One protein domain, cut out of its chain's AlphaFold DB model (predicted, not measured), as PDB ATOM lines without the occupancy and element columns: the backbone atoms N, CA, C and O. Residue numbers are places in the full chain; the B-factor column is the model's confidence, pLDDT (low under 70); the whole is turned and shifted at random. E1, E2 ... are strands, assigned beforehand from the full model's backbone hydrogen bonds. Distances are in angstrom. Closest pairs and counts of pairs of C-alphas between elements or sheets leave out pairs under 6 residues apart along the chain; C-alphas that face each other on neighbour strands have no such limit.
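What this domain is: This is residues 37 to 86 of the 88 residues of an uncharacterized protein of Alphaproteobacteria bacterium (UniProt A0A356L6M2). With little regular structure, this is an elongated stretch of loops with a small two-stranded hairpin near each end of its length, E1 and E2 at one, E3 and E4 at the other; the tip of the second, residues 72 to 77, sticks out. Residues 64 to 65 pair antiparallel with residues 84 to 85. The printed part has 50 residues, of which only 15 are in named elements, the four strands E1, E2, E3 and E4 in that order along the chain, with no named helix; by these named elements the class is all strand. The whole is only just loose, close to compact, with a radius of gyration of the C-alphas of 12.0 A and spans of 36 by 19 by 11 A.

Where its parts are: E1, residues 37 to 39, begins at C-alpha 37 (93.454, 89.949, 125.345) and is 6.4 A long. E2, residues 42 to 45, is 9.8 A. E3, residues 70 to 73, is 10.1 A. E4, residues 76 to 79, is 10.2 A and ends at C-alpha 79 (116.139, 84.422, 122.055).

How they stand to each other: E1 and E2 form an antiparallel hairpin at 135 degrees, with N 37 and O 44 within hydrogen-bond range at 2.8 A. E3 and E4 form another at 150 degrees, with N 71 and O 78 at 2.8 A. E1 and E2 are each apart from E3 and E4.

The domain as a whole: The C-alphas farthest apart, those of Gly 41 and Gly 76, are 36.5 A apart. The link E2 to E3 is long, 24 residues. The printed part has no cut, and no printed residue is under 70 in pLDDT.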
ATOM      1  N   TYR A  37      94.300  90.601 126.345       91.81
ATOM      2  CA  TYR A  37      93.454  89.949 125.345       91.81
ATOM      3  C   TYR A  37      92.010  89.870 125.837       91.81
ATOM      4  O   TYR A  37      91.756  89.869 127.046       91.81
ATOM      5  N   LEU A  38      91.061  89.805 124.903       90.94
ATOM      6  CA  LEU A  38      89.645  89.726 125.224       90.94
ATOM      7  C   LEU A  38      89.245  88.263 125.430       90.94
ATOM      8  O   LEU A  38      89.400  87.427 124.545       90.94
ATOM      9  N   SER A  39      88.701  87.949 126.600       89.50
ATOM     10  CA  SER A  39      88.225  86.611 126.940       89.50
ATOM     11  C   SER A  39      86.865  86.712 127.606       89.50
ATOM     12  O   SER A  39      86.739  87.290 128.682       89.50
ATOM     13  N   SER A  40      85.834  86.182 126.946       86.62
ATOM     14  CA  SER A  40      84.454  86.182 127.457       86.62
ATOM     15  C   SER A  40      83.924  87.567 127.867       86.62
ATOM     16  O   SER A  40      83.114  87.671 128.781       86.62
ATOM     17  N   GLY A  41      84.364  88.629 127.183       85.44
ATOM     18  CA  GLY A  41      83.959  90.007 127.484       85.44
ATOM     19  C   GLY A  41      84.813  90.709 128.541       85.44
ATOM     20  O   GLY A  41      84.554  91.877 128.810       85.44
ATOM     21  N   ASP A  42      85.841  90.045 129.082       88.44
ATOM     22  CA  ASP A  42      86.821  90.607 130.015       88.44
ATOM     23  C   ASP A  42      88.198  90.770 129.367       88.44
ATOM     24  O   ASP A  42      88.665  89.891 128.641       88.44
ATOM     25  N   CYS A  43      88.917  91.827 129.737       90.88
ATOM     26  CA  CYS A  43      90.334  91.955 129.411       90.88
ATOM     27  C   CYS A  43      91.197  91.174 130.403       90.88
ATOM     28  O   CYS A  43      91.264  91.503 131.589       90.88
ATOM     29  N   LYS A  44      91.879  90.138 129.915       91.81
ATOM     30  CA  LYS A  44      92.837  89.339 130.687       91.81
ATOM     31  C   LYS A  44      94.257  89.712 130.278       91.81
ATOM     32  O   LYS A  44      94.512  89.991 129.110       91.81
ATOM     33  N   ILE A  45      95.177  89.749 131.238       92.69
ATOM     34  CA  ILE A  45      96.586  90.052 130.968       92.69
ATOM     35  C   ILE A  45      97.209  88.937 130.125       92.69
ATOM     36  O   ILE A  45      96.955  87.758 130.376       92.69
ATOM     37  N   CYS A  46      98.024  89.294 129.133       91.69
ATOM     38  CA  CYS A  46      98.794  88.305 128.392       91.69
ATOM     39  C   CYS A  46      99.752  87.565 129.339       91.69
ATOM     40  O   CYS A  46     100.396  88.205 130.177       91.69
ATOM     41  N   PRO A  47      99.875  86.230 129.227       89.94
ATOM     42  CA  PRO A  47     100.829  85.480 130.030       89.94
ATOM     43  C   PRO A  47     102.239  86.030 129.823       89.94
ATOM     44  O   PRO A  47     102.652  86.260 128.687       89.94
ATOM     45  N   GLY A  48     102.979  86.250 130.912       82.94
ATOM     46  CA  GLY A  48     104.378  86.660 130.820       82.94
ATOM     47  C   GLY A  48     105.182  85.586 130.084       82.94
ATOM     48  O   GLY A  48     104.948  84.401 130.335       82.94
ATOM     49  N   PRO A  49     106.102  85.952 129.173       85.56
ATOM     50  CA  PRO A  49     106.641  87.278 128.812       85.56
ATOM     51  C   PRO A  49     105.935  87.931 127.603       85.56
ATOM     52  O   PRO A  49     106.517  88.749 126.889       85.56
ATOM     53  N   GLY A  50     104.700  87.518 127.324       88.19
ATOM     54  CA  GLY A  50     103.910  87.966 126.187       88.19
ATOM     55  C   GLY A  50     103.315  89.364 126.347       88.19
ATOM     56  O   GLY A  50     103.069  89.850 127.447       88.19
ATOM     57  N   THR A  51     103.048  89.989 125.209       93.06
ATOM     58  CA  THR A  51     102.321  91.249 125.054       93.06
ATOM     59  C   THR A  51     101.274  91.105 123.950       93.06
ATOM     60  O   THR A  51     101.135  90.039 123.359       93.06
ATOM     61  N   SER A  52     100.527  92.162 123.664       93.12
ATOM     62  CA  SER A  52      99.568  92.223 122.563       93.12
ATOM     63  C   SER A  52      99.479  93.653 122.021       93.12
ATOM     64  O   SER A  52      99.868  94.605 122.702       93.12
ATOM     65  N   ALA A  53      98.970  93.818 120.799       87.88
ATOM     66  CA  ALA A  53      98.667  95.137 120.237       87.88
ATOM     67  C   ALA A  53      97.482  95.815 120.962       87.88
ATOM     68  O   ALA A  53      96.730  95.157 121.685       87.88
ATOM     69  N   THR A  54      97.303  97.126 120.769       85.06
ATOM     70  CA  THR A  54      96.096  97.831 121.234       85.06
ATOM     71  C   THR A  54      94.856  97.346 120.483       85.06
ATOM     72  O   THR A  54      94.962  96.694 119.445       85.06
ATOM     73  N   ASP A  55      93.680  97.673 121.016       81.88
ATOM     74  CA  ASP A  55      92.384  97.355 120.414       81.88
ATOM     75  C   ASP A  55      92.161  95.856 120.197       81.88
ATOM     76  O   ASP A  55      91.532  95.414 119.233       81.88
ATOM     77  N   ASN A  56      92.660  95.051 121.135       79.88
ATOM     78  CA  ASN A  56      92.586  93.613 121.007       79.88
ATOM     79  C   ASN A  56      91.184  93.090 121.302       79.88
ATOM     80  O   ASN A  56      90.768  93.019 122.455       79.88
ATOM     81  N   ALA A  57      90.470  92.731 120.239       78.38
ATOM     82  CA  ALA A  57      89.121  92.172 120.281       78.38
ATOM     83  C   ALA A  57      89.098  90.636 120.187       78.38
ATOM     84  O   ALA A  57      88.025  90.039 120.126       78.38
ATOM     85  N   ASN A  58      90.269  89.991 120.147       81.75
ATOM     86  CA  ASN A  58      90.372  88.541 120.018       81.75
ATOM     87  C   ASN A  58      90.871  87.881 121.308       81.75
ATOM     88  O   ASN A  58      91.295  88.529 122.267       81.75
ATOM     89  N   ASP A  59      90.821  86.557 121.263       86.31
ATOM     90  CA  ASP A  59      91.238  85.619 122.295       86.31
ATOM     91  C   ASP A  59      92.761  85.613 122.539       86.31
ATOM     92  O   ASP A  59      93.517  86.367 121.931       86.31
ATOM     93  N   ILE A  60      93.233  84.707 123.403       89.31
ATOM     94  CA  ILE A  60      94.657  84.570 123.784       89.31
ATOM     95  C   ILE A  60      95.645  84.508 122.603       89.31
ATOM     96  O   ILE A  60      96.806  84.875 122.753       89.31
ATOM     97  N   THR A  61      95.188  84.117 121.412       90.62
ATOM     98  CA  THR A  61      95.981  84.087 120.171       90.62
ATOM     99  C   THR A  61      96.480  85.454 119.716       90.62
ATOM    100  O   THR A  61      97.371  85.537 118.880       90.62
ATOM    101  N   SER A  62      95.910  86.531 120.253       89.00
ATOM    102  CA  SER A  62      96.409  87.890 120.064       89.00
ATOM    103  C   SER A  62      97.642  88.226 120.894       89.00
ATOM    104  O   SER A  62      98.326  89.209 120.601       89.00
ATOM    105  N   CYS A  63      97.912  87.457 121.949       91.75
ATOM    106  CA  CYS A  63      99.141  87.603 122.703       91.75
ATOM    107  C   CYS A  63     100.304  87.018 121.898       91.75
ATOM    108  O   CYS A  63     100.153  86.020 121.187       91.75
ATOM    109  N   TYR A  64     101.486  87.602 122.057       91.69
ATOM    110  CA  TYR A  64     102.730  87.116 121.479       91.69
ATOM    111  C   TYR A  64     103.932  87.513 122.330       91.69
ATOM    112  O   TYR A  64     103.922  88.542 123.001       91.69
ATOM    113  N   VAL A  65     104.995  86.714 122.297       91.75
ATOM    114  CA  VAL A  65     106.302  87.146 122.801       91.75
ATOM    115  C   VAL A  65     107.005  87.933 121.695       91.75
ATOM    116  O   VAL A  65     107.164  87.388 120.600       91.75
ATOM    117  N   PRO A  66     107.421  89.188 121.937       90.44
ATOM    118  CA  PRO A  66     108.077  89.992 120.916       90.44
ATOM    119  C   PRO A  66     109.466  89.447 120.568       90.44
ATOM    120  O   PRO A  66     110.176  88.896 121.415       90.44
ATOM    121  N   SER A  67     109.869  89.636 119.312       90.50
ATOM    122  CA  SER A  67     111.231  89.331 118.871       90.50
ATOM    123  C   SER A  67     112.289  90.078 119.701       90.50
ATOM    124  O   SER A  67     112.068  91.181 120.196       90.50
ATOM    125  N   GLY A  68     113.452  89.457 119.877       85.00
ATOM    126  CA  GLY A  68     114.563  89.971 120.675       85.00
ATOM    127  C   GLY A  68     114.463  89.684 122.175       85.00
ATOM    128  O   GLY A  68     115.442  89.914 122.880       85.00
ATOM    129  N   GLN A  69     113.345  89.143 122.670       84.81
ATOM    130  CA  GLN A  69     113.242  88.709 124.064       84.81
ATOM    131  C   GLN A  69     114.069  87.448 124.316       84.81
ATOM    132  O   GLN A  69     113.919  86.448 123.607       84.81
ATOM    133  N   SER A  70     114.898  87.491 125.360       83.75
ATOM    134  CA  SER A  70     115.574  86.317 125.908       83.75
ATOM    135  C   SER A  70     114.696  85.681 126.977       83.75
ATOM    136  O   SER A  70     114.412  86.300 128.002       83.75
ATOM    137  N   LEU A  71     114.252  84.456 126.718       80.81
ATOM    138  CA  LEU A  71     113.422  83.680 127.627       80.81
ATOM    139  C   LEU A  71     114.219  82.545 128.237       80.81
ATOM    140  O   LEU A  71     115.113  81.993 127.600       80.81
ATOM    141  N   ASN A  72     113.844  82.181 129.456       83.75
ATOM    142  CA  ASN A  72     114.404  81.048 130.168       83.75
ATOM    143  C   ASN A  72     113.322  79.988 130.345       83.75
ATOM    144  O   ASN A  72     112.276  80.266 130.931       83.75
ATOM    145  N   ASP A  73     113.604  78.772 129.891       79.69
ATOM    146  CA  ASP A  73     112.819  77.584 130.211       79.69
ATOM    147  C   ASP A  73     113.713  76.480 130.808       79.69
ATOM    148  O   ASP A  73     114.887  76.696 131.116       79.69
ATOM    149  N   SER A  74     113.158  75.280 131.001       79.38
ATOM    150  CA  SER A  74     113.893  74.125 131.535       79.38
ATOM    151  C   SER A  74     115.012  73.607 130.621       79.38
ATOM    152  O   SER A  74     115.796  72.764 131.047       79.38
ATOM    153  N   THR A  75     115.070  74.060 129.369       80.50
ATOM    154  CA  THR A  75     116.068  73.664 128.366       80.50
ATOM    155  C   THR A  75     117.204  74.681 128.236       80.50
ATOM    156  O   THR A  75     118.287  74.322 127.774       80.50
ATOM    157  N   GLY A  76     117.002  75.918 128.700       84.38
ATOM    158  CA  GLY A  76     118.028  76.955 128.771       84.38
ATOM    159  C   GLY A  76     117.484  78.352 128.482       84.38
ATOM    160  O   GLY A  76     116.284  78.607 128.561       84.38
ATOM    161  N   THR A  77     118.389  79.273 128.151       85.25
ATOM    162  CA  THR A  77     118.026  80.607 127.661       85.25
ATOM    163  C   THR A  77     118.030  80.613 126.140       85.25
ATOM    164  O   THR A  77     119.024  80.230 125.522       85.25
ATOM    165  N   TYR A  78     116.954  81.096 125.531       80.69
ATOM    166  CA  TYR A  78     116.840  81.251 124.085       80.69
ATOM    167  C   TYR A  78     116.279  82.628 123.734       80.69
ATOM    168  O   TYR A  78     115.550  83.238 124.514       80.69
ATOM    169  N   THR A  79     116.625  83.129 122.549       85.88
ATOM    170  CA  THR A  79     116.139  84.422 122.055       85.88
ATOM    171  C   THR A  79     115.195  84.200 120.890       85.88
ATOM    172  O   THR A  79     115.562  83.582 119.888       85.88
ATOM    173  N   HIS A  80     113.985  84.740 120.994       82.06
ATOM    174  CA  HIS A  80     113.053  84.737 119.875       82.06
ATOM    175  C   HIS A  80     113.535  85.694 118.784       82.06
ATOM    176  O   HIS A  80     113.760  86.870 119.038       82.06
ATOM    177  N   THR A  81     113.683  85.222 117.549       86.69
ATOM    178  CA  THR A  81     114.095  86.067 116.407       86.69
ATOM    179  C   THR A  81     112.914  86.668 115.646       86.69
ATOM    180  O   THR A  81     113.104  87.509 114.771       86.69
ATOM    181  N   LYS A  82     111.691  86.239 115.975       87.75
ATOM    182  CA  LYS A  82     110.417  86.708 115.422       87.75
ATOM    183  C   LYS A  82     109.349  86.686 116.514       87.75
ATOM    184  O   LYS A  82     109.493  85.938 117.481       87.75
ATOM    185  N   ASP A  83     108.295  87.473 116.331       89.38
ATOM    186  CA  ASP A  83     107.146  87.475 117.237       89.38
ATOM    187  C   ASP A  83     106.504  86.084 117.296       89.38
ATOM    188  O   ASP A  83     106.227  85.464 116.265       89.38
ATOM    189  N   CYS A  84     106.293  85.586 118.511       88.88
ATOM    190  CA  CYS A  84     105.798  84.238 118.768       88.88
ATOM    191  C   CYS A  84     104.414  84.301 119.405       88.88
ATOM    192  O   CYS A  84     104.291  84.530 120.607       88.88
ATOM    193  N   TYR A  85     103.382  84.125 118.581       90.44
ATOM    194  CA  TYR A  85     101.983  84.159 118.999       90.44
ATOM    195  C   TYR A  85     101.607  82.923 119.816       90.44
ATOM    196  O   TYR A  85     102.073  81.816 119.539       90.44
ATOM    197  N   TYR A  86     100.750  83.113 120.816       87.50
ATOM    198  CA  TYR A  86     100.256  82.015 121.640       87.50
ATOM    199  C   TYR A  86      99.249  81.174 120.843       87.50
ATOM    200  O   TYR A  86      98.379  81.704 120.151       87.50
TER     201      TYR A  86